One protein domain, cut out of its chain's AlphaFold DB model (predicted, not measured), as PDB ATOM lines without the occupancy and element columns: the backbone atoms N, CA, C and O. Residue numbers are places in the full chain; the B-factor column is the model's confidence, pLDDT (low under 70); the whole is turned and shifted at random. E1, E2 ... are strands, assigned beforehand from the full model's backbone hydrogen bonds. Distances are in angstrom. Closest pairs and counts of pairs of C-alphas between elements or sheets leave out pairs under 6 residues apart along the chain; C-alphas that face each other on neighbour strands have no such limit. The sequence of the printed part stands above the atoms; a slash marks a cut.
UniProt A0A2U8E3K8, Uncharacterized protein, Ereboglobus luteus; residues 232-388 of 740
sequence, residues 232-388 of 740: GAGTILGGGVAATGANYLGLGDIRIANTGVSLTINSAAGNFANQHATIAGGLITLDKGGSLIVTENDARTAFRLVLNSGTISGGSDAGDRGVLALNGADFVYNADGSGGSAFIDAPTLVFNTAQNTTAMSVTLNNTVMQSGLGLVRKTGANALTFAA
ATOM      1  N   GLY A 232      26.377  -5.546   5.317       86.12
ATOM      2  CA  GLY A 232      26.385  -4.668   6.485       86.12
ATOM      3  C   GLY A 232      27.755  -4.083   6.834       86.12
ATOM      4  O   GLY A 232      27.871  -3.439   7.872       86.12
ATOM      5  N   ALA A 233      28.789  -4.291   6.006       87.00
ATOM      6  CA  ALA A 233      30.099  -3.694   6.241       87.00
ATOM      7  C   ALA A 233      29.977  -2.164   6.287       87.00
ATOM      8  O   ALA A 233      29.427  -1.548   5.373       87.00
ATOM      9  N   GLY A 234      30.484  -1.576   7.363       86.75
ATOM     10  CA  GLY A 234      30.448  -0.142   7.611       86.75
ATOM     11  C   GLY A 234      31.849   0.436   7.727       86.75
ATOM     12  O   GLY A 234      32.759  -0.268   8.158       86.75
ATOM     13  N   THR A 235      32.019   1.711   7.395       87.31
ATOM     14  CA  THR A 235      33.143   2.519   7.887       87.31
ATOM     15  C   THR A 235      32.621   3.719   8.649       87.31
ATOM     16  O   THR A 235      31.591   4.279   8.283       87.31
ATOM     17  N   ILE A 236      33.367   4.158   9.655       84.69
ATOM     18  CA  ILE A 236      33.138   5.446  10.308       84.69
ATOM     19  C   ILE A 236      34.107   6.475   9.719       84.69
ATOM     20  O   ILE A 236      35.278   6.173   9.493       84.69
ATOM     21  N   LEU A 237      33.599   7.669   9.422       84.75
ATOM     22  CA  LEU A 237      34.342   8.816   8.913       84.75
ATOM     23  C   LEU A 237      34.353   9.902   9.989       84.75
ATOM     24  O   LEU A 237      33.293  10.258  10.508       84.75
ATOM     25  N   GLY A 238      35.542  10.411  10.327       73.44
ATOM     26  CA  GLY A 238      35.691  11.437  11.359       73.44
ATOM     27  C   GLY A 238      35.088  10.993  12.690       73.44
ATOM     28  O   GLY A 238      34.353  11.741  13.312       73.44
ATOM     29  N   GLY A 239      35.261   9.734  13.089       65.00
ATOM     30  CA  GLY A 239      34.651   9.243  14.321       65.00
ATOM     31  C   GLY A 239      35.410   9.796  15.515       65.00
ATOM     32  O   GLY A 239      36.538   9.371  15.726       65.00
ATOM     33  N   GLY A 240      34.812  10.680  16.314       59.66
ATOM     34  CA  GLY A 240      35.367  11.005  17.632       59.66
ATOM     35  C   GLY A 240      35.598   9.739  18.484       59.66
ATOM     36  O   GLY A 240      35.242   8.627  18.096       59.66
ATOM     37  N   VAL A 241      36.167   9.894  19.684       49.97
ATOM     38  CA  VAL A 241      36.762   8.826  20.536       49.97
ATOM     39  C   VAL A 241      35.862   7.592  20.844       49.97
ATOM     40  O   VAL A 241      36.351   6.611  21.395       49.97
ATOM     41  N   ALA A 242      34.573   7.578  20.478       50.19
ATOM     42  CA  ALA A 242      33.590   6.530  20.798       50.19
ATOM     43  C   ALA A 242      33.001   5.764  19.586       50.19
ATOM     44  O   ALA A 242      31.934   5.161  19.689       50.19
ATOM     45  N   ALA A 243      33.668   5.770  18.432       57.28
ATOM     46  CA  ALA A 243      33.208   5.079  17.227       57.28
ATOM     47  C   ALA A 243      33.182   3.534  17.387       57.28
ATOM     48  O   ALA A 243      34.229   2.891  17.460       57.28
ATOM     49  N   THR A 244      31.995   2.907  17.412       55.81
ATOM     50  CA  THR A 244      31.841   1.438  17.366       55.81
ATOM     51  C   THR A 244      31.721   0.958  15.918       55.81
ATOM     52  O   THR A 244      30.668   1.114  15.305       55.81
ATOM     53  N   GLY A 245      32.773   0.363  15.353       65.69
ATOM     54  CA  GLY A 245      32.752  -0.171  13.986       65.69
ATOM     55  C   GLY A 245      34.143  -0.261  13.361       65.69
ATOM     56  O   GLY A 245      35.137   0.081  14.000       65.69
ATOM     57  N   ALA A 246      34.205  -0.716  12.108       72.62
ATOM     58  CA  ALA A 246      35.438  -0.666  11.333       72.62
ATOM     59  C   ALA A 246      35.786   0.797  11.020       72.62
ATOM     60  O   ALA A 246      34.947   1.573  10.555       72.62
ATOM     61  N   ASN A 247      37.026   1.178  11.305       80.88
ATOM     62  CA  ASN A 247      37.508   2.536  11.112       80.88
ATOM     63  C   ASN A 247      38.667   2.532  10.120       80.88
ATOM     64  O   ASN A 247      39.804   2.221  10.464       80.88
ATOM     65  N   TYR A 248      38.372   2.874   8.871       82.56
ATOM     66  CA  TYR A 248      39.363   2.857   7.802       82.56
ATOM     67  C   TYR A 248      40.238   4.116   7.800       82.56
ATOM     68  O   TYR A 248      41.316   4.094   7.218       82.56
ATOM     69  N   LEU A 249      39.815   5.208   8.445       88.50
ATOM     70  CA  LEU A 249      40.454   6.528   8.320       88.50
ATOM     71  C   LEU A 249      40.891   7.145   9.657       88.50
ATOM     72  O   LEU A 249      41.305   8.298   9.684       88.50
ATOM     73  N   GLY A 250      40.837   6.381  10.748       88.44
ATOM     74  CA  GLY A 250      41.217   6.845  12.080       88.44
ATOM     75  C   GLY A 250      40.112   7.620  12.809       88.44
ATOM     76  O   GLY A 250      39.009   7.835  12.309       88.44
ATOM     77  N   LEU A 251      40.391   7.970  14.062       87.00
ATOM     78  CA  LEU A 251      39.458   8.569  15.028       87.00
ATOM     79  C   LEU A 251      39.531  10.109  15.082       87.00
ATOM     80  O   LEU A 251      38.992  10.725  15.998       87.00
ATOM     81  N   GLY A 252      40.291  10.730  14.183       88.38
ATOM     82  CA  GLY A 252      40.443  12.185  14.137       88.38
ATOM     83  C   GLY A 252      39.639  12.818  13.006       88.38
ATOM     84  O   GLY A 252      39.041  12.124  12.183       88.38
ATOM     85  N   ASP A 253      39.674  14.145  12.959       92.06
ATOM     86  CA  ASP A 253      39.045  14.930  11.899       92.06
ATOM     87  C   ASP A 253      39.677  14.650  10.530       92.06
ATOM     88  O   ASP A 253      40.832  14.221  10.420       92.06
ATOM     89  N   ILE A 254      38.909  14.906   9.473       95.38
ATOM     90  CA  ILE A 254      39.331  14.708   8.087       95.38
ATOM     91  C   ILE A 254      39.347  16.061   7.381       95.38
ATOM     92  O   ILE A 254      38.346  16.776   7.375       95.38
ATOM     93  N   ARG A 255      40.456  16.394   6.724       96.38
ATOM     94  CA  ARG A 255      40.571  17.541   5.823       96.38
ATOM     95  C   ARG A 255      40.922  17.066   4.419       96.38
ATOM     96  O   ARG A 255      41.859  16.297   4.234       96.38
ATOM     97  N   ILE A 256      40.177  17.547   3.431       97.62
ATOM     98  CA  ILE A 256      40.437  17.341   2.005       97.62
ATOM     99  C   ILE A 256      40.539  18.728   1.387       97.62
ATOM    100  O   ILE A 256      39.551  19.454   1.369       97.62
ATOM    101  N   ALA A 257      41.727  19.112   0.935       95.12
ATOM    102  CA  ALA A 257      42.027  20.465   0.493       95.12
ATOM    103  C   ALA A 257      42.380  20.520  -0.994       95.12
ATOM    104  O   ALA A 257      43.114  19.663  -1.479       95.12
ATOM    105  N   ASN A 258      41.972  21.610  -1.645       94.69
ATOM    106  CA  ASN A 258      42.265  21.981  -3.032       94.69
ATOM    107  C   ASN A 258      41.434  21.240  -4.093       94.69
ATOM    108  O   ASN A 258      41.135  20.049  -3.995       94.69
ATOM    109  N   THR A 259      41.131  21.951  -5.178       93.31
ATOM    110  CA  THR A 259      40.452  21.414  -6.357       93.31
ATOM    111  C   THR A 259      41.223  20.241  -6.961       93.31
ATOM    112  O   THR A 259      42.436  20.303  -7.163       93.31
ATOM    113  N   GLY A 260      40.505  19.163  -7.285       92.56
ATOM    114  CA  GLY A 260      41.077  17.939  -7.858       92.56
ATOM    115  C   GLY A 260      41.628  16.951  -6.826       92.56
ATOM    116  O   GLY A 260      42.015  15.842  -7.198       92.56
ATOM    117  N   VAL A 261      41.626  17.308  -5.539       96.56
ATOM    118  CA  VAL A 261      41.987  16.410  -4.439       96.56
ATOM    119  C   VAL A 261      40.745  15.693  -3.931       96.56
ATOM    120  O   VAL A 261      39.689  16.306  -3.754       96.56
ATOM    121  N   SER A 262      40.856  14.383  -3.702       97.12
ATOM    122  CA  SER A 262      39.701  13.588  -3.282       97.12
ATOM    123  C   SER A 262      40.003  12.498  -2.262       97.12
ATOM    124  O   SER A 262      41.055  11.853  -2.282       97.12
ATOM    125  N   LEU A 263      39.014  12.264  -1.403       97.50
ATOM    126  CA  LEU A 263      38.847  11.045  -0.623       97.50
ATOM    127  C   LEU A 263      37.677  10.261  -1.212       97.50
ATOM    128  O   LEU A 263      36.556  10.762  -1.229       97.50
ATOM    129  N   THR A 264      37.923   9.029  -1.651       96.81
ATOM    130  CA  THR A 264      36.883   8.144  -2.183       96.81
ATOM    131  C   THR A 264      36.650   6.956  -1.258       96.81
ATOM    132  O   THR A 264      37.571   6.184  -0.972       96.81
ATOM    133  N   ILE A 265      35.402   6.777  -0.832       95.31
ATOM    134  CA  ILE A 265      34.919   5.605  -0.099       95.31
ATOM    135  C   ILE A 265      34.137   4.731  -1.070       95.31
ATOM    136  O   ILE A 265      33.122   5.159  -1.615       95.31
ATOM    137  N   ASN A 266      34.595   3.503  -1.278       93.75
ATOM    138  CA  ASN A 266      33.989   2.582  -2.226       93.75
ATOM    139  C   ASN A 266      33.262   1.446  -1.507       93.75
ATOM    140  O   ASN A 266      33.807   0.840  -0.576       93.75
ATOM    141  N   SER A 267      32.077   1.087  -1.996       92.00
ATOM    142  CA  SER A 267      31.475  -0.201  -1.656       92.00
ATOM    143  C   SER A 267      32.319  -1.358  -2.205       92.00
ATOM    144  O   SER A 267      33.107  -1.214  -3.148       92.00
ATOM    145  N   ALA A 268      32.195  -2.531  -1.598       90.44
ATOM    146  CA  ALA A 268      32.902  -3.713  -2.060       90.44
ATOM    147  C   ALA A 268      32.204  -4.315  -3.289       90.44
ATOM    148  O   ALA A 268      30.995  -4.519  -3.264       90.44
ATOM    149  N   ALA A 269      32.968  -4.685  -4.321       87.44
ATOM    150  CA  ALA A 269      32.425  -5.408  -5.473       87.44
ATOM    151  C   ALA A 269      31.986  -6.833  -5.086       87.44
ATOM    152  O   ALA A 269      32.767  -7.574  -4.473       87.44
ATOM    153  N   GLY A 270      30.778  -7.233  -5.485       84.38
ATOM    154  CA  GLY A 270      30.171  -8.534  -5.184       84.38
ATOM    155  C   GLY A 270      28.706  -8.497  -4.730       84.38
ATOM    156  O   GLY A 270      28.216  -9.522  -4.260       84.38
ATOM    157  N   ASN A 271      28.005  -7.367  -4.876       79.56
ATOM    158  CA  ASN A 271      26.598  -7.168  -4.517       79.56
ATOM    159  C   ASN A 271      26.307  -7.403  -3.018       79.56
ATOM    160  O   ASN A 271      25.407  -8.162  -2.648       79.56
ATOM    161  N   PHE A 272      27.100  -6.779  -2.143       85.50
ATOM    162  CA  PHE A 272      26.916  -6.874  -0.693       85.50
ATOM    163  C   PHE A 272      25.859  -5.884  -0.194       85.50
ATOM    164  O   PHE A 272      26.005  -4.675  -0.342       85.50
ATOM    165  N   ALA A 273      24.812  -6.399   0.451       85.06
ATOM    166  CA  ALA A 273      23.711  -5.578   0.946       85.06
ATOM    167  C   ALA A 273      24.103  -4.700   2.155       85.06
ATOM    168  O   ALA A 273      24.920  -5.101   2.983       85.06
ATOM    169  N   ASN A 274      23.440  -3.552   2.313       85.56
ATOM    170  CA  ASN A 274      23.460  -2.650   3.471       85.56
ATOM    171  C   ASN A 274      24.832  -2.097   3.881       85.56
ATOM    172  O   ASN A 274      25.020  -1.710   5.044       85.56
ATOM    173  N   GLN A 275      25.784  -2.040   2.953       90.38
ATOM    174  CA  GLN A 275      27.061  -1.390   3.213       90.38
ATOM    175  C   GLN A 275      26.867   0.103   3.487       90.38
ATOM    176  O   GLN A 275      25.913   0.720   3.012       90.38
ATOM    177  N   HIS A 276      27.740   0.703   4.290       91.88
ATOM    178  CA  HIS A 276      27.565   2.105   4.656       91.88
ATOM    179  C   HIS A 276      28.867   2.816   5.021       91.88
ATOM    180  O   HIS A 276      29.834   2.209   5.476       91.88
ATOM    181  N   ALA A 277      28.873   4.126   4.825       92.56
ATOM    182  CA  ALA A 277      29.835   5.041   5.410       92.56
ATOM    183  C   ALA A 277      29.075   5.958   6.368       92.56
ATOM    184  O   ALA A 277      28.096   6.574   5.959       92.56
ATOM    185  N   THR A 278      29.492   6.034   7.628       91.12
ATOM    186  CA  THR A 278      28.799   6.815   8.657       91.12
ATOM    187  C   THR A 278      29.663   7.964   9.135       91.12
ATOM    188  O   THR A 278      30.813   7.752   9.511       91.12
ATOM    189  N   ILE A 279      29.094   9.164   9.201       88.56
ATOM    190  CA  ILE A 279      29.678  10.273   9.959       88.56
ATOM    191  C   ILE A 279      29.085  10.249  11.367       88.56
ATOM    192  O   ILE A 279      27.865  10.316  11.544       88.56
ATOM    193  N   ALA A 280      29.966  10.097  12.358       77.19
ATOM    194  CA  ALA A 280      29.605   9.890  13.759       77.19
ATOM    195  C   ALA A 280      30.475  10.742  14.702       77.19
ATOM    196  O   ALA A 280      31.214  10.221  15.539       77.19
ATOM    197  N   GLY A 281      30.391  12.066  14.557       80.00
ATOM    198  CA  GLY A 281      30.736  13.002  15.634       80.00
ATOM    199  C   GLY A 281      31.926  13.936  15.406       80.00
ATOM    200  O   GLY A 281      32.008  14.939  16.105       80.00
ATOM    201  N   GLY A 282      32.825  13.662  14.465       87.00
ATOM    202  CA  GLY A 282      33.957  14.545  14.146       87.00
ATOM    203  C   GLY A 282      33.673  15.505  12.998       87.00
ATOM    204  O   GLY A 282      32.548  15.595  12.492       87.00
ATOM    205  N   LEU A 283      34.712  16.240  12.606       92.44
ATOM    206  CA  LEU A 283      34.671  17.239  11.547       92.44
ATOM    207  C   LEU A 283      35.265  16.680  10.248       92.44
ATOM    208  O   LEU A 283      36.396  16.195  10.215       92.44
ATOM    209  N   ILE A 284      34.519  16.814   9.152       95.12
ATOM    210  CA  ILE A 284      35.028  16.640   7.790       95.12
ATOM    211  C   ILE A 284      35.054  18.006   7.113       95.12
ATOM    212  O   ILE A 284      34.008  18.616   6.926       95.12
ATOM    213  N   THR A 285      36.234  18.480   6.724       96.38
ATOM    214  CA  THR A 285      36.413  19.751   6.009       96.38
ATOM    215  C   THR A 285      36.771  19.496   4.550       96.38
ATOM    216  O   THR A 285      37.801  18.888   4.259       96.38
ATOM    217  N   LEU A 286      35.939  19.991   3.638       97.00
ATOM    218  CA  LEU A 286      36.128  19.967   2.190       97.00
ATOM    219  C   LEU A 286      36.598  21.354   1.738       97.00
ATOM    220  O   LEU A 286      35.802  22.185   1.325       97.00
ATOM    221  N   ASP A 287      37.884  21.635   1.906       94.38
ATOM    222  CA  ASP A 287      38.447  22.973   1.752       94.38
ATOM    223  C   ASP A 287      38.872  23.268   0.307       94.38
ATOM    224  O   ASP A 287      39.432  22.401  -0.368       94.38
ATOM    225  N   LYS A 288      38.665  24.507  -0.159       93.62
ATOM    226  CA  LYS A 288      39.154  25.010  -1.460       93.62
ATOM    227  C   LYS A 288      38.863  24.072  -2.641       93.62
ATOM    228  O   LYS A 288      39.765  23.750  -3.409       93.62
ATOM    229  N   GLY A 289      37.638  23.564  -2.748       93.69
ATOM    230  CA  GLY A 289      37.222  22.656  -3.824       93.69
ATOM    231  C   GLY A 289      37.592  21.179  -3.620       93.69
ATOM    232  O   GLY A 289      37.408  20.372  -4.535       93.69
ATOM    233  N   GLY A 290      38.094  20.796  -2.440       97.31
ATOM    234  CA  GLY A 290      38.334  19.396  -2.078       97.31
ATOM    235  C   GLY A 290      37.056  18.547  -2.125       97.31
ATOM    236  O   GLY A 290      35.953  19.050  -1.909       97.31
ATOM    237  N   SER A 291      37.187  17.252  -2.433       97.62
ATOM    238  CA  SER A 291      36.036  16.367  -2.676       97.62
ATOM    239  C   SER A 291      35.998  15.123  -1.781       97.62
ATOM    240  O   SER A 291      36.946  14.338  -1.755       97.62
ATOM    241  N   LEU A 292      34.866  14.881  -1.115       97.75
ATOM    242  CA  LEU A 292      34.525  13.581  -0.528       97.75
ATOM    243  C   LEU A 292      33.579  12.848  -1.478       97.75
ATOM    244  O   LEU A 292      32.496  13.337  -1.785       97.75
ATOM    245  N   ILE A 293      33.985  11.668  -1.929       97.75
ATOM    246  CA  ILE A 293      33.264  10.876  -2.920       97.75
ATOM    247  C   ILE A 293      32.865   9.541  -2.293       97.75
ATOM    248  O   ILE A 293      33.704   8.797  -1.791       97.75
ATOM    249  N   VAL A 294      31.580   9.215  -2.336       96.38
ATOM    250  CA  VAL A 294      31.025   7.952  -1.844       96.38
ATOM    251  C   VAL A 294      30.476   7.199  -3.049       96.38
ATOM    252  O   VAL A 294      29.495   7.625  -3.655       96.38
ATOM    253  N   THR A 295      31.140   6.108  -3.428       94.00
ATOM    254  CA  THR A 295      30.882   5.396  -4.685       94.00
ATOM    255  C   THR A 295      30.373   3.986  -4.438       94.00
ATOM    256  O   THR A 295      31.023   3.168  -3.782       94.00
ATOM    257  N   GLU A 296      29.220   3.684  -5.019       91.81
ATOM    258  CA  GLU A 296      28.725   2.327  -5.151       91.81
ATOM    259  C   GLU A 296      29.346   1.672  -6.396       91.81
ATOM    260  O   GLU A 296      29.143   2.125  -7.520       91.81
ATOM    261  N   ASN A 297      30.125   0.607  -6.196       89.69
ATOM    262  CA  ASN A 297      30.794  -0.120  -7.280       89.69
ATOM    263  C   ASN A 297      29.869  -1.089  -8.036       89.69
ATOM    264  O   ASN A 297      30.178  -1.469  -9.164       89.69
ATOM    265  N   ASP A 298      28.756  -1.502  -7.423       82.69
ATOM    266  CA  ASP A 298      27.780  -2.419  -8.012       82.69
ATOM    267  C   ASP A 298      26.422  -1.730  -8.127       82.69
ATOM    268  O   ASP A 298      25.845  -1.325  -7.130       82.69
ATOM    269  N   ALA A 299      25.854  -1.672  -9.326       68.69
ATOM    270  CA  ALA A 299      24.690  -0.838  -9.640       68.69
ATOM    271  C   ALA A 299      23.341  -1.214  -8.959       68.69
ATOM    272  O   ALA A 299      22.280  -0.804  -9.436       68.69
ATOM    273  N   ARG A 300      23.315  -2.040  -7.902       63.91
ATOM    274  CA  ARG A 300      22.100  -2.675  -7.341       63.91
ATOM    275  C   ARG A 300      21.839  -2.386  -5.855       63.91
ATOM    276  O   ARG A 300      21.259  -3.230  -5.176       63.91
ATOM    277  N   THR A 301      22.165  -1.168  -5.414       60.16
ATOM    278  CA  THR A 301      21.500  -0.462  -4.303       60.16
ATOM    279  C   THR A 301      21.619  -1.130  -2.942       60.16
ATOM    280  O   THR A 301      20.716  -1.829  -2.476       60.16
ATOM    281  N   ALA A 302      22.732  -0.873  -2.269       73.75
ATOM    282  CA  ALA A 302      22.807  -1.056  -0.831       73.75
ATOM    283  C   ALA A 302      23.901  -0.235  -0.142       73.75
ATOM    284  O   ALA A 302      24.078  -0.400   1.071       73.75
ATOM    285  N   PHE A 303      24.647   0.599  -0.876       92.12
ATOM    286  CA  PHE A 303      25.634   1.482  -0.274       92.12
ATOM    287  C   PHE A 303      25.023   2.818   0.144       92.12
ATOM    288  O   PHE A 303      24.411   3.515  -0.659       92.12
ATOM    289  N   ARG A 304      25.205   3.178   1.415       93.56
ATOM    290  CA  ARG A 304      24.596   4.362   2.032       93.56
ATOM    291  C   ARG A 304      25.660   5.284   2.614       93.56
ATOM    292  O   ARG A 304      26.542   4.816   3.334       93.56
ATOM    293  N   LEU A 305      25.531   6.587   2.395       95.56
ATOM    294  CA  LEU A 305      26.112   7.584   3.288       95.56
ATOM    295  C   LEU A 305      25.114   7.861   4.415       95.56
ATOM    296  O   LEU A 305      23.981   8.262   4.161       95.56
ATOM    297  N   VAL A 306      25.546   7.650   5.653       94.38
ATOM    298  CA  VAL A 306      24.740   7.803   6.863       94.38
ATOM    299  C   VAL A 306      25.265   8.979   7.684       94.38
ATOM    300  O   VAL A 306      26.417   8.988   8.116       94.38
ATOM    301  N   LEU A 307      24.415   9.972   7.914       93.62
ATOM    302  CA  LEU A 307      24.731  11.209   8.622       93.62
ATOM    303  C   LEU A 307      24.003  11.242   9.962       93.62
ATOM    304  O   LEU A 307      22.876  11.729  10.047       93.62
ATOM    305  N   ASN A 308      24.633  10.696  10.999       90.62
ATOM    306  CA  ASN A 308      24.020  10.573  12.322       90.62
ATOM    307  C   ASN A 308      24.425  11.716  13.256       90.62
ATOM    308  O   ASN A 308      23.581  12.246  13.978       90.62
ATOM    309  N   SER A 309      25.693  12.128  13.229       89.00
ATOM    310  CA  SER A 309      26.199  13.253  14.026       89.00
ATOM    311  C   SER A 309      27.475  13.846  13.408       89.00
ATOM    312  O   SER A 309      27.887  13.440  12.320       89.00
ATOM    313  N   GLY A 310      28.109  14.814  14.073       90.38
ATOM    314  CA  GLY A 310      29.323  15.486  13.587       90.38
ATOM    315  C   GLY A 310      29.036  16.617  12.602       90.38
ATOM    316  O   GLY A 310      27.886  17.023  12.435       90.38
ATOM    317  N   THR A 311      30.086  17.118  11.954       93.19
ATOM    318  CA  THR A 311      30.016  18.304  11.092       93.19
ATOM    319  C   THR A 311      30.677  18.040   9.746       93.19
ATOM    320  O   THR A 311      31.807  17.559   9.688       93.19
ATOM    321  N   ILE A 312      30.007  18.423   8.661       95.25
ATOM    322  CA  ILE A 312      30.628  18.570   7.345       95.25
ATOM    323  C   ILE A 312      30.769  20.065   7.051       95.25
ATOM    324  O   ILE A 312      29.788  20.806   7.074       95.25
ATOM    325  N   SER A 313      31.986  20.505   6.750       95.56
ATOM    326  CA  SER A 313      32.275  21.864   6.307       95.56
ATOM    327  C   SER A 313      32.669  21.894   4.837       95.56
ATOM    328  O   SER A 313      33.487  21.084   4.407       95.56
ATOM    329  N   GLY A 314      32.129  22.841   4.068       95.38
ATOM    330  CA  GLY A 314      32.564  23.111   2.695       95.38
ATOM    331  C   GLY A 314      33.796  24.014   2.595       95.38
ATOM    332  O   GLY A 314      34.082  24.491   1.503       95.38
ATOM    333  N   GLY A 315      34.514  24.261   3.699       91.81
ATOM    334  CA  GLY A 315      35.682  25.148   3.741       91.81
ATOM    335  C   GLY A 315      35.299  26.624   3.805       91.81
ATOM    336  O   GLY A 315      34.183  26.987   3.462       91.81
ATOM    337  N   SER A 316      36.201  27.501   4.254       87.00
ATOM    338  CA  SER A 316      35.883  28.920   4.508       87.00
ATOM    339  C   SER A 316      35.753  29.782   3.245       87.00
ATOM    340  O   SER A 316      35.208  30.883   3.304       87.00
ATOM    341  N   ASP A 317      36.250  29.299   2.104       86.56
ATOM    342  CA  ASP A 317      36.285  30.050   0.849       86.56
ATOM    343  C   ASP A 317      34.972  29.877   0.071       86.56
ATOM    344  O   ASP A 317      34.746  28.872  -0.599       86.56
ATOM    345  N   ALA A 318      34.093  30.881   0.138       81.19
ATOM    346  CA  ALA A 318      32.755  30.823  -0.462       81.19
ATOM    347  C   ALA A 318      32.744  30.598  -1.989       81.19
ATOM    348  O   ALA A 318      31.778  30.048  -2.512       81.19
ATOM    349  N   GLY A 319      33.798  31.017  -2.703       84.19
ATOM    350  CA  GLY A 319      33.929  30.814  -4.151       84.19
ATOM    351  C   GLY A 319      34.352  29.400  -4.555       84.19
ATOM    352  O   GLY A 319      34.094  29.002  -5.683       84.19
ATOM    353  N   ASP A 320      34.942  28.644  -3.625       88.38
ATOM    354  CA  ASP A 320      35.528  27.322  -3.855       88.38
ATOM    355  C   ASP A 320      35.086  26.352  -2.747       88.38
ATOM    356  O   ASP A 320      35.897  25.637  -2.148       88.38
ATOM    357  N   ARG A 321      33.782  26.335  -2.437       92.31
ATOM    358  CA  ARG A 321      33.234  25.363  -1.482       92.31
ATOM    359  C   ARG A 321      33.496  23.941  -1.982       92.31
ATOM    360  O   ARG A 321      33.325  23.652  -3.168       92.31
ATOM    361  N   GLY A 322      33.888  23.043  -1.085       96.12
ATOM    362  CA  GLY A 322      34.143  21.649  -1.435       96.12
ATOM    363  C   GLY A 322      32.901  20.871  -1.884       96.12
ATOM    364  O   GLY A 322      31.764  21.342  -1.794       96.12
ATOM    365  N   VAL A 323      33.126  19.647  -2.365       96.81
ATOM    366  CA  VAL A 323      32.088  18.797  -2.971       96.81
ATOM    367  C   VAL A 323      31.912  17.498  -2.192       96.81
ATOM    368  O   VAL A 323      32.851  16.723  -2.023       96.81
ATOM    369  N   LEU A 324      30.683  17.221  -1.767       97.62
ATOM    370  CA  LEU A 324      30.242  15.901  -1.335       97.62
ATOM    371  C   LEU A 324      29.531  15.223  -2.510       97.62
ATOM    372  O   LEU A 324      28.454  15.651  -2.911       97.62
ATOM    373  N   ALA A 325      30.117  14.175  -3.080       97.25
ATOM    374  CA  ALA A 325      29.553  13.466  -4.225       97.25
ATOM    375  C   ALA A 325      29.110  12.051  -3.847       97.25
ATOM    376  O   ALA A 325      29.900  11.256  -3.340       97.25
ATOM    377  N   LEU A 326      27.858  11.720  -4.152       96.56
ATOM    378  CA  LEU A 326      27.290  10.385  -4.018       96.56
ATOM    379  C   LEU A 326      27.141   9.779  -5.410       96.56
ATOM    380  O   LEU A 326      26.271  10.168  -6.185       96.56
ATOM    381  N   ASN A 327      28.011   8.832  -5.739       94.50
ATOM    382  CA  ASN A 327      28.002   8.115  -7.007       94.50
ATOM    383  C   ASN A 327      27.307   6.774  -6.800       94.50
ATOM    384  O   ASN A 327      27.938   5.802  -6.397       94.50
ATOM    385  N   GLY A 328      25.999   6.727  -7.027       91.94
ATOM    386  CA  GLY A 328      25.199   5.528  -6.769       91.94
ATOM    387  C   GLY A 328      24.841   5.278  -5.300       91.94
ATOM    388  O   GLY A 328      23.962   4.474  -5.028       91.94
ATOM    389  N   ALA A 329      25.462   5.980  -4.351       93.69
ATOM    390  CA  ALA A 329      25.178   5.798  -2.932       93.69
ATOM    391  C   ALA A 329      23.900   6.526  -2.485       93.69
ATOM    392  O   ALA A 329      23.682   7.687  -2.826       93.69
ATOM    393  N   ASP A 330      23.099   5.854  -1.664       94.50
ATOM    394  CA  ASP A 330      21.928   6.426  -1.004       94.50
ATOM    395  C   ASP A 330      22.335   7.429   0.084       94.50
ATOM    396  O   ASP A 330      23.370   7.276   0.741       94.50
ATOM    397  N   PHE A 331      21.489   8.425   0.335       96.06
ATOM    398  CA  PHE A 331      21.665   9.391   1.419       96.06
ATOM    399  C   PHE A 331      20.707   9.086   2.563       96.06
ATOM    400  O   PHE A 331      19.494   9.024   2.369       96.06
ATOM    401  N   VAL A 332      21.244   8.931   3.770       95.62
ATOM    402  CA  VAL A 332      20.461   8.681   4.979       95.62
ATOM    403  C   VAL A 332      20.857   9.679   6.060       95.62
ATOM    404  O   VAL A 332      22.008   9.713   6.487       95.62
ATOM    405  N   TYR A 333      19.905  10.467   6.540       95.81
ATOM    406  CA  TYR A 333      20.087  11.433   7.618       95.81
ATOM    407  C   TYR A 333      19.419  10.940   8.897       95.81
ATOM    408  O   TYR A 333      18.278  10.484   8.862       95.81
ATOM    409  N   ASN A 334      20.124  11.041  10.021       93.62
ATOM    410  CA  ASN A 334      19.635  10.681  11.350       93.62
ATOM    411  C   ASN A 334      19.115   9.230  11.468       93.62
ATOM    412  O   ASN A 334      18.025   8.985  11.981       93.62
ATOM    413  N   ALA A 335      19.881   8.253  10.975       91.94
ATOM    414  CA  ALA A 335      19.456   6.850  10.945       91.94
ATOM    415  C   ALA A 335      19.319   6.211  12.336       91.94
ATOM    416  O   ALA A 335      18.550   5.267  12.504       91.94
ATOM    417  N   ASP A 336      20.085   6.684  13.320       90.06
ATOM    418  CA  ASP A 336      20.091   6.182  14.700       90.06
ATOM    419  C   ASP A 336      19.339   7.086  15.691       90.06
ATOM    420  O   ASP A 336      19.266   6.770  16.878       90.06
ATOM    421  N   GLY A 337      18.774   8.201  15.220       88.62
ATOM    422  CA  GLY A 337      18.077   9.167  16.063       88.62
ATOM    423  C   GLY A 337      18.985  10.128  16.841       88.62
ATOM    424  O   GLY A 337      18.466  10.850  17.692       88.62
ATOM    425  N   SER A 338      20.302  10.194  16.583       86.25
ATOM    426  CA  SER A 338      21.213  11.113  17.292       86.25
ATOM    427  C   SER A 338      21.123  12.594  16.887       86.25
ATOM    428  O   SER A 338      21.901  13.411  17.373       86.25
ATOM    429  N   GLY A 339      20.171  12.960  16.030       85.38
ATOM    430  CA  GLY A 339      19.872  14.334  15.618       85.38
ATOM    431  C   GLY A 339      20.417  14.722  14.243       85.38
ATOM    432  O   GLY A 339      20.077  15.797  13.756       85.38
ATOM    433  N   GLY A 340      21.205  13.858  13.602       90.31
ATOM    434  CA  GLY A 340      21.816  14.095  12.296       90.31
ATOM    435  C   GLY A 340      23.094  14.943  12.338       90.31
ATOM    436  O   GLY A 340      23.433  15.558  13.349       90.31
ATOM    437  N   SER A 341      23.839  14.955  11.230       92.38
ATOM    438  CA  SER A 341      25.045  15.788  11.082       92.38
ATOM    439  C   SER A 341      24.701  17.262  10.820       92.38
ATOM    440  O   SER A 341      23.663  17.574  10.229       92.38
ATOM    441  N   ALA A 342      25.595  18.165  11.225       94.06
ATOM    442  CA  ALA A 342      25.548  19.589  10.906       94.06
ATOM    443  C   ALA A 342      26.359  19.911   9.641       94.06
ATOM    444  O   ALA A 342      27.344  19.244   9.317       94.06
ATOM    445  N   PHE A 343      25.968  20.981   8.961       94.81
ATOM    446  CA  PHE A 343      26.630  21.547   7.796       94.81
ATOM    447  C   PHE A 343      26.995  22.997   8.103       94.81
ATOM    448  O   PHE A 343      26.140  23.806   8.456       94.81
ATOM    449  N   ILE A 344      28.277  23.323   7.988       94.00
ATOM    450  CA  ILE A 344      28.786  24.686   8.166       94.00
ATOM    451  C   ILE A 344      29.432  25.083   6.863       94.00
ATOM    452  O   ILE A 344      30.157  24.273   6.290       94.00
ATOM    453  N   ASP A 345      29.212  26.316   6.403       94.38
ATOM    454  CA  ASP A 345      29.855  26.767   5.170       94.38
ATOM    455  C   ASP A 345      29.590  25.762   4.037       94.38
ATOM    456  O   ASP A 345      30.511  25.226   3.427       94.38
ATOM    457  N   ALA A 346      28.317  25.386   3.903       93.00
ATOM    458  CA  ALA A 346      27.937  24.061   3.444       93.00
ATOM    459  C   ALA A 346      28.508  23.716   2.053       93.00
ATOM    460  O   ALA A 346      28.520  24.561   1.152       93.00
ATOM    461  N   PRO A 347      28.989  22.472   1.863       95.75
ATOM    462  CA  PRO A 347      29.533  22.041   0.584       95.75
ATOM    463  C   PRO A 347      28.438  21.918  -0.475       95.75
ATOM    464  O   PRO A 347      27.243  21.843  -0.172       95.75
ATOM    465  N   THR A 348      28.875  21.791  -1.726       95.56
ATOM    466  CA  THR A 348      27.994  21.317  -2.793       95.56
ATOM    467  C   THR A 348      27.731  19.824  -2.601       95.56
ATOM    468  O   THR A 348      28.683  19.047  -2.514       95.56
ATOM    469  N   LEU A 349      26.467  19.398  -2.579       97.25
ATOM    470  CA  LEU A 349      26.089  17.983  -2.621       97.25
ATOM    471  C   LEU A 349      25.737  17.579  -4.053       97.25
ATOM    472  O   LEU A 349      24.904  18.214  -4.693       97.25
ATOM    473  N   VAL A 350      26.319  16.490  -4.546       96.06
ATOM    474  CA  VAL A 350      26.018  15.935  -5.870       96.06
ATOM    475  C   VAL A 350      25.443  14.532  -5.728       96.06
ATOM    476  O   VAL A 350      26.147  13.603  -5.342       96.06
ATOM    477  N   PHE A 351      24.182  14.362  -6.110       94.62
ATOM    478  CA  PHE A 351      23.552  13.065  -6.328       94.62
ATOM    479  C   PHE A 351      23.802  12.614  -7.769       94.62
ATOM    480  O   PHE A 351      23.109  13.049  -8.689       94.62
ATOM    481  N   ASN A 352      24.783  11.741  -7.982       93.19
ATOM    482  CA  ASN A 352      25.046  11.134  -9.282       93.19
ATOM    483  C   ASN A 352      24.363   9.770  -9.381       93.19
ATOM    484  O   ASN A 352      24.893   8.729  -8.986       93.19
ATOM    485  N   THR A 353      23.176   9.795  -9.976       90.44
ATOM    486  CA  THR A 353      22.312   8.623 -10.147       90.44
ATOM    487  C   THR A 353      22.758   7.704 -11.288       90.44
ATOM    488  O   THR A 353      22.188   6.632 -11.464       90.44
ATOM    489  N   ALA A 354      23.775   8.074 -12.081       88.12
ATOM    490  CA  ALA A 354      24.186   7.306 -13.262       88.12
ATOM    491  C   ALA A 354      24.726   5.904 -12.929       88.12
ATOM    492  O   ALA A 354      24.703   5.028 -13.790       88.12
ATOM    493  N   GLN A 355      25.201   5.699 -11.698       85.81
ATOM    494  CA  GLN A 355      25.727   4.413 -11.235       85.81
ATOM    495  C   GLN A 355      24.629   3.446 -10.763       85.81
ATOM    496  O   GLN A 355      24.869   2.243 -10.712       85.81
ATOM    497  N   ASN A 356      23.424   3.925 -10.436       83.12
ATOM    498  CA  ASN A 356      22.321   3.048 -10.038       83.12
ATOM    499  C   ASN A 356      21.694   2.354 -11.257       83.12
ATOM    500  O   ASN A 356      21.737   2.854 -12.375       83.12
ATOM    501  N   THR A 357      21.046   1.210 -11.048       81.38
ATOM    502  CA  THR A 357      20.229   0.555 -12.091       81.38
ATOM    503  C   THR A 357      18.839   1.157 -12.236       81.38
ATOM    504  O   THR A 357      18.246   1.049 -13.305       81.38
ATOM    505  N   THR A 358      18.287   1.728 -11.162       79.19
ATOM    506  CA  THR A 358      16.882   2.164 -11.115       79.19
ATOM    507  C   THR A 358      16.721   3.512 -10.424       79.19
ATOM    508  O   THR A 358      16.216   4.459 -11.030       79.19
ATOM    509  N   ALA A 359      17.170   3.616  -9.176       86.50
ATOM    510  CA  ALA A 359      17.043   4.824  -8.381       86.50
ATOM    511  C   ALA A 359      18.144   4.925  -7.323       86.50
ATOM    512  O   ALA A 359      18.712   3.917  -6.907       86.50
ATOM    513  N   MET A 360      18.381   6.154  -6.887       91.19
ATOM    514  CA  MET A 360      19.046   6.508  -5.640       91.19
ATOM    515  C   MET A 360      17.982   6.960  -4.645       91.19
ATOM    516  O   MET A 360      17.008   7.604  -5.046       91.19
ATOM    517  N   SER A 361      18.160   6.659  -3.364       92.38
ATOM    518  CA  SER A 361      17.220   7.041  -2.317       92.38
ATOM    519  C   SER A 361      17.759   8.109  -1.367       92.38
ATOM    520  O   SER A 361      18.957   8.188  -1.086       92.38
ATOM    521  N   VAL A 362      16.844   8.938  -0.868       95.12
ATOM    522  CA  VAL A 362      17.080   9.920   0.194       95.12
ATOM    523  C   VAL A 362      16.144   9.590   1.352       95.12
ATOM    524  O   VAL A 362      14.930   9.559   1.183       95.12
ATOM    525  N   THR A 363      16.696   9.322   2.530       95.69
ATOM    526  CA  THR A 363      15.934   9.037   3.753       95.69
ATOM    527  C   THR A 363      16.348  10.029   4.831       95.69
ATOM    528  O   THR A 363      17.523  10.124   5.161       95.69
ATOM    529  N   LEU A 364      15.399  10.770   5.383       95.44
ATOM    530  CA  LEU A 364      15.576  11.742   6.459       95.44
ATOM    531  C   LEU A 364      15.104  11.230   7.820       95.44
ATOM    532  O   LEU A 364      15.295  11.911   8.826       95.44
ATOM    533  N   ASN A 365      14.479  10.050   7.861       95.25
ATOM    534  CA  ASN A 365      13.974   9.422   9.081       95.25
ATOM    535  C   ASN A 365      13.053  10.363   9.870       95.25
ATOM    536  O   ASN A 365      13.196  10.518  11.083       95.25
ATOM    537  N   ASN A 366      12.122  11.026   9.175       93.50
ATOM    538  CA  ASN A 366      11.166  11.972   9.757       93.50
ATOM    539  C   ASN A 366      11.827  13.143  10.505       93.50
ATOM    540  O   ASN A 366      11.235  13.716  11.420       93.50
ATOM    541  N   THR A 367      13.068  13.481  10.146       92.62
ATOM    542  CA  THR A 367      13.867  14.506  10.823       92.62
ATOM    543  C   THR A 367      14.029  15.739   9.936       92.62
ATOM    544  O   THR A 367      14.222  15.638   8.725       92.62
ATOM    545  N   VAL A 368      13.957  16.921  10.547       91.19
ATOM    546  CA  VAL A 368      14.338  18.190   9.911       91.19
ATOM    547  C   VAL A 368      15.856  18.320   9.976       91.19
ATOM    548  O   VAL A 368      16.427  18.209  11.062       91.19
ATOM    549  N   MET A 369      16.519  18.552   8.841       93.19
ATOM    550  CA  MET A 369      17.966  18.792   8.847       93.19
ATOM    551  C   MET A 369      18.303  20.035   9.684       93.19
ATOM    552  O   MET A 369      17.685  21.083   9.517       93.19
ATOM    553  N   GLN A 370      19.288  19.924  10.584       84.88
ATOM    554  CA  GLN A 370      19.647  21.008  11.518       84.88
ATOM    555  C   GLN A 370      20.165  22.274  10.821       84.88
ATOM    556  O   GLN A 370      20.070  23.374  11.359       84.88
ATOM    557  N   SER A 371      20.743  22.107   9.637       86.19
ATOM    558  CA  SER A 371      21.336  23.165   8.826       86.19
ATOM    559  C   SER A 371      21.263  22.768   7.356       86.19
ATOM    560  O   SER A 371      21.375  21.581   7.033       86.19
ATOM    561  N   GLY A 372      21.113  23.758   6.480       86.25
ATOM    562  CA  GLY A 372      21.046  23.539   5.041       86.25
ATOM    563  C   GLY A 372      22.363  23.077   4.432       86.25
ATOM    564  O   GLY A 372      23.447  23.455   4.878       86.25
ATOM    565  N   LEU A 373      22.253  22.258   3.392       93.12
ATOM    566  CA  LEU A 373      23.312  22.077   2.405       93.12
ATOM    567  C   LEU A 373      23.501  23.364   1.589       93.12
ATOM    568  O   LEU A 373      22.620  24.216   1.571       93.12
ATOM    569  N   GLY A 374      24.627  23.490   0.887       91.75
ATOM    570  CA  GLY A 374      24.821  24.580  -0.065       91.75
ATOM    571  C   GLY A 374      24.042  24.298  -1.348       91.75
ATOM    572  O   GLY A 374      22.848  23.993  -1.343       91.75
ATOM    573  N   LEU A 375      24.748  24.322  -2.473       92.81
ATOM    574  CA  LEU A 375      24.203  23.882  -3.752       92.81
ATOM    575  C   LEU A 375      23.980  22.360  -3.762       92.81
ATOM    576  O   LEU A 375      24.905  21.588  -3.515       92.81
ATOM    577  N   VAL A 376      22.784  21.904  -4.116       94.44
ATOM    578  CA  VAL A 376      22.473  20.484  -4.327       94.44
ATOM    579  C   VAL A 376      22.257  20.238  -5.811       94.44
ATOM    580  O   VAL A 376      21.474  20.928  -6.452       94.44
ATOM    581  N   ARG A 377      22.940  19.243  -6.377       92.44
ATOM    582  CA  ARG A 377      22.863  18.889  -7.801       92.44
ATOM    583  C   ARG A 377      22.405  17.449  -7.955       92.44
ATOM    584  O   ARG A 377      23.021  16.547  -7.392       92.44
ATOM    585  N   LYS A 378      21.377  17.206  -8.766       90.25
ATOM    586  CA  LYS A 378      21.046  15.859  -9.261       90.25
ATOM    587  C   LYS A 378      21.587  15.693 -10.671       90.25
ATOM    588  O   LYS A 378      21.173  16.422 -11.567       90.25
ATOM    589  N   THR A 379      22.446  14.700 -10.875       89.00
ATOM    590  CA  THR A 379      22.996  14.305 -12.177       89.00
ATOM    591  C   THR A 379      22.667  12.838 -12.480       89.00
ATOM    592  O   THR A 379      22.282  12.056 -11.601       89.00
ATOM    593  N   GLY A 380      22.799  12.440 -13.746       86.12
ATOM    594  CA  GLY A 380      22.578  11.062 -14.189       86.12
ATOM    595  C   GLY A 380      21.119  10.729 -14.520       86.12
ATOM    596  O   GLY A 380      20.186  11.470 -14.206       86.12
ATOM    597  N   ALA A 381      20.926   9.607 -15.218       83.81
ATOM    598  CA  ALA A 381      19.662   9.264 -15.876       83.81
ATOM    599  C   ALA A 381      18.640   8.537 -15.001       83.81
ATOM    600  O   ALA A 381      17.507   8.367 -15.440       83.81
ATOM    601  N   ASN A 382      19.012   8.111 -13.798       86.50
ATOM    602  CA  ASN A 382      18.138   7.320 -12.939       86.50
ATOM    603  C   ASN A 382      17.397   8.207 -11.937       86.50
ATOM    604  O   ASN A 382      17.663   9.411 -11.823       86.50
ATOM    605  N   ALA A 383      16.391   7.633 -11.281       86.12
ATOM    606  CA  ALA A 383      15.539   8.389 -10.377       86.12
ATOM    607  C   ALA A 383      16.275   8.772  -9.082       86.12
ATOM    608  O   ALA A 383      17.177   8.064  -8.637       86.12
ATOM    609  N   LEU A 384      15.861   9.882  -8.475       89.50
ATOM    610  CA  LEU A 384      16.198  10.236  -7.097       89.50
ATOM    611  C   LEU A 384      14.902  10.232  -6.281       89.50
ATOM    612  O   LEU A 384      14.002  11.037  -6.523       89.50
ATOM    613  N   THR A 385      14.789   9.309  -5.337       88.75
ATOM    614  CA  THR A 385      13.545   9.044  -4.614       88.75
ATOM    615  C   THR A 385      13.719   9.301  -3.127       88.75
ATOM    616  O   THR A 385      14.460   8.606  -2.444       88.75
ATOM    617  N   PHE A 386      12.987  10.268  -2.598       90.62
ATOM    618  CA  PHE A 386      12.845  10.448  -1.162       90.62
ATOM    619  C   PHE A 386      11.934   9.355  -0.606       90.62
ATOM    620  O   PHE A 386      10.933   9.012  -1.234       90.62
ATOM    621  N   ALA A 387      12.296   8.754   0.522       90.06
ATOM    622  CA  ALA A 387      11.645   7.555   1.034       90.06
ATOM    623  C   ALA A 387      10.134   7.751   1.281       90.06
ATOM    624  O   ALA A 387       9.666   8.795   1.734       90.06
ATOM    625  N   ALA A 388       9.335   6.729   0.962       85.81
ATOM    626  CA  ALA A 388       7.899   6.761   1.221       85.81
ATOM    627  C   ALA A 388       7.623   6.708   2.732       85.81
ATOM    628  O   ALA A 388       8.220   5.901   3.442       85.81
TER     629      ALA A 388
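This is residues 232 to 388 of the 740 residues of an uncharacterized protein of Ereboglobus luteus (UniProt A0A2U8E3K8). The chain is wound in stacked turns, a solenoid with three walls, each a parallel sheet: the turns run E2 E3 E4, E5 E6 E7, E8 E9 E10 and E11 E12 E13, with E1 before them and E14 and E15 after. The walls E1 E4 E7 E10 E13 E15 and E3 E6 E9 E12 E14 are face to face, their strands crossed at 36 degrees, and E2 E5 E8 E11 is the third wall, along one side. The printed part has 157 residues, no named helix and fifteen named strands, E1 to E15 in order; the class is all strand, though 67 residues are in named strands. The whole is compact, with a radius of gyration of the C-alphas of 14.3 A and spans of 36 by 34 by 30 A.

E1 (residues 234 to 237), E4 (276 to 279), E7 (304 to 307), E10 (330 to 333), E13 (359 to 363) and E15 (383 to 386) form one parallel sheet in that order, twisted, with C-alphas up to 4.2 A off its best plane. Within hydrogen-bond range across its pairs are N 235 and O 276, 3.0 A; N 277 and O 304, 2.9 A; N 305 and O 330, 2.8 A; N 331 and O 361, 2.9 A; N 360 and O 383, 2.9 A. E2 (254 to 257), E5 (283 to 287), E8 (311 to 313) and E11 (342 to 344) form the second, with N 256 and O 285, N 284 and O 311, and N 312 and O 342 each 2.9 A apart. E3 (262 to 266), E6 (291 to 295), E9 (323 to 327), E12 (348 to 352) and E14 (373 to 379) form the third, twisted, with N 263 and O 291, 2.9 A; N 292 and O 323, 2.9 A; N 324 and O 348, 2.8 A; N 349 and O 375, 2.8 A. The first and third sheets make a sandwich, two sheets face to face, the facing parts 9.8 A centre to centre. The closest C-alphas of E6 and E7 are those of Val 294 and Leu 305, 7.1 A. E2 and E15 are apart.

C-alpha 234 begins E1 at (30.448, -0.142, 7.611). E3 and E12 each span 12.4 A, E13 12.9 A, and E14, the longest, 16.5 A. E15 ends at C-alpha 386, (12.845, 10.448, -1.162).

The C-alphas farthest apart, of Val 241 and Ala 381, are 40.2 A apart. The printed part has no cut. The link E1 to E2, residues 238 to 253, is long. Residues 239 to 245 and 299 to 301 have pLDDT under 70.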